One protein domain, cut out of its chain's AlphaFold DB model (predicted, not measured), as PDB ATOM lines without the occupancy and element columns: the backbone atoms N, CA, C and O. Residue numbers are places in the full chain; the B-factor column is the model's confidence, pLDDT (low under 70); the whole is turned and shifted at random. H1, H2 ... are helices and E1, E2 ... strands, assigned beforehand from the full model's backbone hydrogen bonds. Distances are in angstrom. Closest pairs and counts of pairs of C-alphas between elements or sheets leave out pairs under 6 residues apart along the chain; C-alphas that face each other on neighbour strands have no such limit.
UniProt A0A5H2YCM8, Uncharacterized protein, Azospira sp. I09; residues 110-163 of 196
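This is residues 110 to 163 of the 196 residues of an uncharacterized protein of Azospira sp. I09 (UniProt A0A5H2YCM8). A small three-stranded sheet, with E2 and E3 as a long hairpin and short E1 along one edge, has one helix, H1, set off from one of its faces. The 54 printed residues run H1, E1, E2, E3, a mixed class; the sheet order is E1 E2 E3, antiparallel. The whole is compact, with a radius of gyration of the C-alphas of 10.5 A and spans of 27 by 25 by 18 A.

H1, residues 113 to 122, is only just not on the sheet, with 4 pairs of C-alphas within 10 A; every O i to N i+4 pair in it is within hydrogen-bond range. E1, residues 134 to 137, and E2, residues 144 to 151, form a hairpin; N 134 and O 148 are 2.8 A apart. E2 and E3, residues 154 to 162, form another; N 145 and O 161 are 2.9 A apart. The three strands make a meander, each the antiparallel neighbour of the one before. H1 is apart from E2 and E3.

H1 begins at C-alpha 113 (-22.804, -23.062, -23.402) and is 14.6 A long. E2 measures 22.6 A and E3 24.0 A, ending at C-alpha 162 (-17.233, -24.659, -41.207).

The C-alphas farthest apart, of Leu 143 and Asn 152, are 28.6 A apart. The link from H1 to E1 is long, 11 residues. The printed part has no cut, and no printed residue is under pLDDT 70.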
ATOM      1  N   ALA A 110     -27.361 -31.245 -28.871       91.62
ATOM      2  CA  ALA A 110     -27.553 -29.899 -28.350       91.62
ATOM      3  C   ALA A 110     -26.231 -29.112 -28.291       91.62
ATOM      4  O   ALA A 110     -25.150 -29.679 -28.079       91.62
ATOM      5  N   LEU A 111     -26.333 -27.794 -28.460       91.12
ATOM      6  CA  LEU A 111     -25.205 -26.885 -28.288       91.12
ATOM      7  C   LEU A 111     -24.814 -26.767 -26.814       91.12
ATOM      8  O   LEU A 111     -25.650 -26.583 -25.928       91.12
ATOM      9  N   THR A 112     -23.512 -26.783 -26.555       91.06
ATOM     10  CA  THR A 112     -22.966 -26.438 -25.240       91.06
ATOM     11  C   THR A 112     -22.987 -24.925 -25.010       91.06
ATOM     12  O   THR A 112     -23.139 -24.132 -25.943       91.06
ATOM     13  N   LYS A 113     -22.832 -24.493 -23.751       90.69
ATOM     14  CA  LYS A 113     -22.804 -23.062 -23.402       90.69
ATOM     15  C   LYS A 113     -21.688 -22.310 -24.135       90.69
ATOM     16  O   LYS A 113     -21.912 -21.179 -24.565       90.69
ATOM     17  N   ASP A 114     -20.527 -22.936 -24.299       87.94
ATOM     18  CA  ASP A 114     -19.383 -22.314 -24.968       87.94
ATOM     19  C   ASP A 114     -19.583 -22.248 -26.483       87.94
ATOM     20  O   ASP A 114     -19.308 -21.219 -27.089       87.94
ATOM     21  N   GLU A 115     -20.185 -23.269 -27.095       91.38
ATOM     22  CA  GLU A 115     -20.567 -23.221 -28.514       91.38
ATOM     23  C   GLU A 115     -21.643 -22.164 -28.780       91.38
ATOM     24  O   GLU A 115     -21.570 -21.439 -29.766       91.38
ATOM     25  N   CYS A 116     -22.612 -21.999 -27.875       91.38
ATOM     26  CA  CYS A 116     -23.576 -20.904 -27.977       91.38
ATOM     27  C   CYS A 116     -22.877 -19.538 -27.946       91.38
ATOM     28  O   CYS A 116     -23.254 -18.644 -28.701       91.38
ATOM     29  N   ARG A 117     -21.866 -19.365 -27.082       92.00
ATOM     30  CA  ARG A 117     -21.074 -18.127 -26.997       92.00
ATOM     31  C   ARG A 117     -20.285 -17.878 -28.282       92.00
ATOM     32  O   ARG A 117     -20.302 -16.750 -28.774       92.00
ATOM     33  N   GLN A 118     -19.647 -18.916 -28.823       91.62
ATOM     34  CA  GLN A 118     -18.951 -18.869 -30.110       91.62
ATOM     35  C   GLN A 118     -19.891 -18.393 -31.213       91.62
ATOM     36  O   GLN A 118     -19.626 -17.378 -31.843       91.62
ATOM     37  N   LEU A 119     -21.028 -19.069 -31.388       92.12
ATOM     38  CA  LEU A 119     -21.986 -18.762 -32.448       92.12
ATOM     39  C   LEU A 119     -22.473 -17.313 -32.394       92.12
ATOM     40  O   LEU A 119     -22.409 -16.618 -33.404       92.12
ATOM     41  N   ARG A 120     -22.870 -16.829 -31.210       92.12
ATOM     42  CA  ARG A 120     -23.279 -15.426 -31.016       92.12
ATOM     43  C   ARG A 120     -22.173 -14.417 -31.325       92.12
ATOM     44  O   ARG A 120     -22.477 -13.257 -31.559       92.12
ATOM     45  N   SER A 121     -20.911 -14.836 -31.252       90.19
ATOM     46  CA  SER A 121     -19.753 -13.981 -31.528       90.19
ATOM     47  C   SER A 121     -19.334 -14.001 -33.000       90.19
ATOM     48  O   SER A 121     -18.554 -13.143 -33.399       90.19
ATOM     49  N   ILE A 122     -19.791 -14.986 -33.783       91.25
ATOM     50  CA  ILE A 122     -19.410 -15.164 -35.193       91.25
ATOM     51  C   ILE A 122     -20.303 -14.329 -36.113       91.25
ATOM     52  O   ILE A 122     -19.798 -13.663 -37.011       91.25
ATOM     53  N   ASP A 123     -21.622 -14.397 -35.924       87.81
ATOM     54  CA  ASP A 123     -22.585 -13.814 -36.861       87.81
ATOM     55  C   ASP A 123     -23.917 -13.506 -36.160       87.81
ATOM     56  O   ASP A 123     -24.414 -14.305 -35.355       87.81
ATOM     57  N   ASP A 124     -24.521 -12.369 -36.507       87.81
ATOM     58  CA  ASP A 124     -25.797 -11.894 -35.970       87.81
ATOM     59  C   ASP A 124     -26.947 -12.880 -36.220       87.81
ATOM     60  O   ASP A 124     -27.867 -12.982 -35.401       87.81
ATOM     61  N   ARG A 125     -26.879 -13.698 -37.283       89.88
ATOM     62  CA  ARG A 125     -27.870 -14.768 -37.530       89.88
ATOM     63  C   ARG A 125     -27.952 -15.783 -36.388       89.88
ATOM     64  O   ARG A 125     -28.979 -16.439 -36.206       89.88
ATOM     65  N   PHE A 126     -26.891 -15.897 -35.589       90.75
ATOM     66  CA  PHE A 126     -26.829 -16.773 -34.426       90.75
ATOM     67  C   PHE A 126     -26.929 -16.028 -33.090       90.75
ATOM     68  O   PHE A 126     -26.705 -16.642 -32.046       90.75
ATOM     69  N   ALA A 127     -27.322 -14.750 -33.067       88.12
ATOM     70  CA  ALA A 127     -27.482 -13.981 -31.827       88.12
ATOM     71  C   ALA A 127     -28.411 -14.674 -30.803       88.12
ATOM     72  O   ALA A 127     -28.202 -14.586 -29.592       88.12
ATOM     73  N   GLY A 128     -29.403 -15.431 -31.288       87.88
ATOM     74  CA  GLY A 128     -30.326 -16.226 -30.473       87.88
ATOM     75  C   GLY A 128     -29.817 -17.607 -30.031       87.88
ATOM     76  O   GLY A 128     -30.582 -18.350 -29.408       87.88
ATOM     77  N   ALA A 129     -28.570 -17.978 -30.348       90.50
ATOM     78  CA  ALA A 129     -28.047 -19.317 -30.091       90.50
ATOM     79  C   ALA A 129     -28.077 -19.657 -28.599       90.50
ATOM     80  O   ALA A 129     -27.531 -18.947 -27.745       90.50
ATOM     81  N   ASN A 130     -28.712 -20.774 -28.275       92.31
ATOM     82  CA  ASN A 130     -28.878 -21.247 -26.911       92.31
ATOM     83  C   ASN A 130     -28.880 -22.788 -26.883       92.31
ATOM     84  O   ASN A 130     -29.004 -23.405 -27.942       92.31
ATOM     85  N   PRO A 131     -28.772 -23.420 -25.700       90.81
ATOM     86  CA  PRO A 131     -28.644 -24.875 -25.599       90.81
ATOM     87  C   PRO A 131     -29.830 -25.696 -26.134       90.81
ATOM     88  O   PRO A 131     -29.701 -26.906 -26.264       90.81
ATOM     89  N   SER A 132     -30.980 -25.081 -26.446       90.06
ATOM     90  CA  SER A 132     -32.091 -25.783 -27.118       90.06
ATOM     91  C   SER A 132     -31.856 -25.989 -28.619       90.06
ATOM     92  O   SER A 132     -32.534 -26.798 -29.252       90.06
ATOM     93  N   TRP A 133     -30.911 -25.258 -29.215       93.31
ATOM     94  CA  TRP A 133     -30.517 -25.470 -30.602       93.31
ATOM     95  C   TRP A 133     -29.588 -26.677 -30.706       93.31
ATOM     96  O   TRP A 133     -28.882 -27.045 -29.766       93.31
ATOM     97  N   THR A 134     -29.599 -27.301 -31.875       91.31
ATOM     98  CA  THR A 134     -28.864 -28.526 -32.176       91.31
ATOM     99  C   THR A 134     -27.825 -28.243 -33.248       91.31
ATOM    100  O   THR A 134     -28.089 -27.514 -34.201       91.31
ATOM    101  N   VAL A 135     -26.654 -28.844 -33.107       92.19
ATOM    102  CA  VAL A 135     -25.627 -28.904 -34.143       92.19
ATOM    103  C   VAL A 135     -25.639 -30.298 -34.759       92.19
ATOM    104  O   VAL A 135     -25.643 -31.302 -34.043       92.19
ATOM    105  N   LYS A 136     -25.679 -30.368 -36.089       91.06
ATOM    106  CA  LYS A 136     -25.653 -31.619 -36.854       91.06
ATOM    107  C   LYS A 136     -24.519 -31.593 -37.874       91.06
ATOM    108  O   LYS A 136     -24.205 -30.514 -38.371       91.06
ATOM    109  N   PRO A 137     -23.902 -32.739 -38.198       88.25
ATOM    110  CA  PRO A 137     -23.013 -32.805 -39.353       88.25
ATOM    111  C   PRO A 137     -23.807 -32.472 -40.621       88.25
ATOM    112  O   PRO A 137     -24.948 -32.916 -40.766       88.25
ATOM    113  N   SER A 138     -23.218 -31.685 -41.520       85.50
ATOM    114  CA  SER A 138     -23.869 -31.380 -42.789       85.50
ATOM    115  C   SER A 138     -23.861 -32.609 -43.696       85.50
ATOM    116  O   SER A 138     -22.836 -33.273 -43.849       85.50
ATOM    117  N   LEU A 139     -24.998 -32.903 -44.328       82.81
ATOM    118  CA  LEU A 139     -25.103 -34.006 -45.294       82.81
ATOM    119  C   LEU A 139     -24.320 -33.720 -46.583       82.81
ATOM    120  O   LEU A 139     -23.883 -34.646 -47.259       82.81
ATOM    121  N   SER A 140     -24.140 -32.440 -46.911       81.44
ATOM    122  CA  SER A 140     -23.482 -32.001 -48.143       81.44
ATOM    123  C   SER A 140     -21.962 -31.915 -48.008       81.44
ATOM    124  O   SER A 140     -21.253 -32.021 -49.006       81.44
ATOM    125  N   ASN A 141     -21.443 -31.689 -46.795       82.56
ATOM    126  CA  ASN A 141     -20.013 -31.508 -46.559       82.56
ATOM    127  C   ASN A 141     -19.614 -31.943 -45.141       82.56
ATOM    128  O   ASN A 141     -20.041 -31.354 -44.152       82.56
ATOM    129  N   LEU A 142     -18.711 -32.921 -45.051       77.62
ATOM    130  CA  LEU A 142     -18.227 -33.480 -43.783       77.62
ATOM    131  C   LEU A 142     -17.437 -32.481 -42.919       77.62
ATOM    132  O   LEU A 142     -17.275 -32.700 -41.721       77.62
ATOM    133  N   LEU A 143     -16.942 -31.390 -43.507       83.38
ATOM    134  CA  LEU A 143     -16.227 -30.320 -42.803       83.38
ATOM    135  C   LEU A 143     -17.150 -29.178 -42.362       83.38
ATOM    136  O   LEU A 143     -16.676 -28.164 -41.844       83.38
ATOM    137  N   GLN A 144     -18.457 -29.317 -42.576       88.25
ATOM    138  CA  GLN A 144     -19.453 -28.330 -42.192       88.25
ATOM    139  C   GLN A 144     -20.471 -28.919 -41.226       88.25
ATOM    140  O   GLN A 144     -20.722 -30.125 -41.169       88.25
ATOM    141  N   VAL A 145     -21.082 -28.020 -40.470       90.00
ATOM    142  CA  VAL A 145     -22.182 -28.326 -39.572       90.00
ATOM    143  C   VAL A 145     -23.378 -27.451 -39.854       90.00
ATOM    144  O   VAL A 145     -23.251 -26.264 -40.156       90.00
ATOM    145  N   ASP A 146     -24.543 -28.051 -39.664       91.06
ATOM    146  CA  ASP A 146     -25.827 -27.388 -39.726       91.06
ATOM    147  C   ASP A 146     -26.247 -27.012 -38.303       91.06
ATOM    148  O   ASP A 146     -26.360 -27.865 -37.415       91.06
ATOM    149  N   ILE A 147     -26.489 -25.722 -38.085       92.69
ATOM    150  CA  ILE A 147     -27.092 -25.217 -36.854       92.69
ATOM    151  C   ILE A 147     -28.598 -25.206 -37.050       92.69
ATOM    152  O   ILE A 147     -29.131 -24.526 -37.927       92.69
ATOM    153  N   VAL A 148     -29.288 -25.967 -36.215       91.94
ATOM    154  CA  VAL A 148     -30.705 -26.261 -36.357       91.94
ATOM    155  C   VAL A 148     -31.445 -25.825 -35.104       91.94
ATOM    156  O   VAL A 148     -31.029 -26.108 -33.981       91.94
ATOM    157  N   ARG A 149     -32.590 -25.171 -35.293       90.81
ATOM    158  CA  ARG A 149     -33.538 -24.885 -34.218       90.81
ATOM    159  C   ARG A 149     -34.801 -25.712 -34.410       90.81
ATOM    160  O   ARG A 149     -35.357 -25.771 -35.509       90.81
ATOM    161  N   TYR A 150     -35.272 -26.311 -33.328       85.81
ATOM    162  CA  TYR A 150     -36.570 -26.967 -33.293       85.81
ATOM    163  C   TYR A 150     -37.611 -25.978 -32.783       85.81
ATOM    164  O   TYR A 150     -37.422 -25.341 -31.748       85.81
ATOM    165  N   LYS A 151     -38.711 -25.832 -33.522       82.75
ATOM    166  CA  LYS A 151     -39.896 -25.116 -33.050       82.75
ATOM    167  C   LYS A 151     -41.080 -26.066 -33.171       82.75
ATOM    168  O   LYS A 151     -41.518 -26.369 -34.280       82.75
ATOM    169  N   ASN A 152     -41.572 -26.536 -32.027       80.75
ATOM    170  CA  ASN A 152     -42.532 -27.637 -31.925       80.75
ATOM    171  C   ASN A 152     -41.967 -28.903 -32.599       80.75
ATOM    172  O   ASN A 152     -40.960 -29.434 -32.141       80.75
ATOM    173  N   VAL A 153     -42.575 -29.344 -33.702       76.50
ATOM    174  CA  VAL A 153     -42.156 -30.519 -34.488       76.50
ATOM    175  C   VAL A 153     -41.301 -30.118 -35.701       76.50
ATOM    176  O   VAL A 153     -40.620 -30.947 -36.297       76.50
ATOM    177  N   ASN A 154     -41.283 -28.828 -36.054       84.25
ATOM    178  CA  ASN A 154     -40.629 -28.362 -37.269       84.25
ATOM    179  C   ASN A 154     -39.153 -28.052 -37.019       84.25
ATOM    180  O   ASN A 154     -38.788 -27.276 -36.127       84.25
ATOM    181  N   MET A 155     -38.315 -28.649 -37.859       87.19
ATOM    182  CA  MET A 155     -36.874 -28.460 -37.883       87.19
ATOM    183  C   MET A 155     -36.526 -27.313 -38.837       87.19
ATOM    184  O   MET A 155     -36.853 -27.377 -40.018       87.19
ATOM    185  N   TRP A 156     -35.852 -26.278 -38.336       87.75
ATOM    186  CA  TRP A 156     -35.419 -25.137 -39.144       87.75
ATOM    187  C   TRP A 156     -33.903 -25.012 -39.111       87.75
ATOM    188  O   TRP A 156     -33.320 -24.784 -38.048       87.75
ATOM    189  N   THR A 157     -33.265 -25.111 -40.275       89.38
ATOM    190  CA  THR A 157     -31.841 -24.799 -40.417       89.38
ATOM    191  C   THR A 157     -31.656 -23.290 -40.302       89.38
ATOM    192  O   THR A 157     -32.221 -22.526 -41.080       89.38
ATOM    193  N   VAL A 158     -30.900 -22.856 -39.296       90.06
ATOM    194  CA  VAL A 158     -30.564 -21.444 -39.059       90.06
ATOM    195  C   VAL A 158     -29.402 -21.024 -39.953       90.06
ATOM    196  O   VAL A 158     -29.378 -19.912 -40.471       90.06
ATOM    197  N   GLY A 159     -28.440 -21.922 -40.151       89.94
ATOM    198  CA  GLY A 159     -27.305 -21.688 -41.028       89.94
ATOM    199  C   GLY A 159     -26.292 -22.819 -40.978       89.94
ATOM    200  O   GLY A 159     -26.399 -23.731 -40.157       89.94
ATOM    201  N   GLN A 160     -25.300 -22.722 -41.858       89.88
ATOM    202  CA  GLN A 160     -24.167 -23.636 -41.928       89.88
ATOM    203  C   GLN A 160     -22.881 -22.920 -41.525       89.88
ATOM    204  O   GLN A 160     -22.719 -21.718 -41.783       89.88
ATOM    205  N   LEU A 161     -21.979 -23.663 -40.885       89.38
ATOM    206  CA  LEU A 161     -20.657 -23.196 -40.482       89.38
ATOM    207  C   LEU A 161     -19.599 -24.254 -40.758       89.38
ATOM    208  O   LEU A 161     -19.840 -25.450 -40.610       89.38
ATOM    209  N   SER A 162     -18.403 -23.795 -41.109       89.38
ATOM    210  CA  SER A 162     -17.233 -24.659 -41.207       89.38
ATOM    211  C   SER A 162     -16.750 -25.062 -39.817       89.38
ATOM    212  O   SER A 162     -16.755 -24.257 -38.881       89.38
ATOM    213  N   LEU A 163     -16.298 -26.304 -39.690       85.25
ATOM    214  CA  LEU A 163     -15.656 -26.796 -38.482       85.25
ATOM    215  C   LEU A 163     -14.218 -26.299 -38.400       85.25
ATOM    216  O   LEU A 163     -13.485 -26.289 -39.391       85.25
TER     217      LEU A 163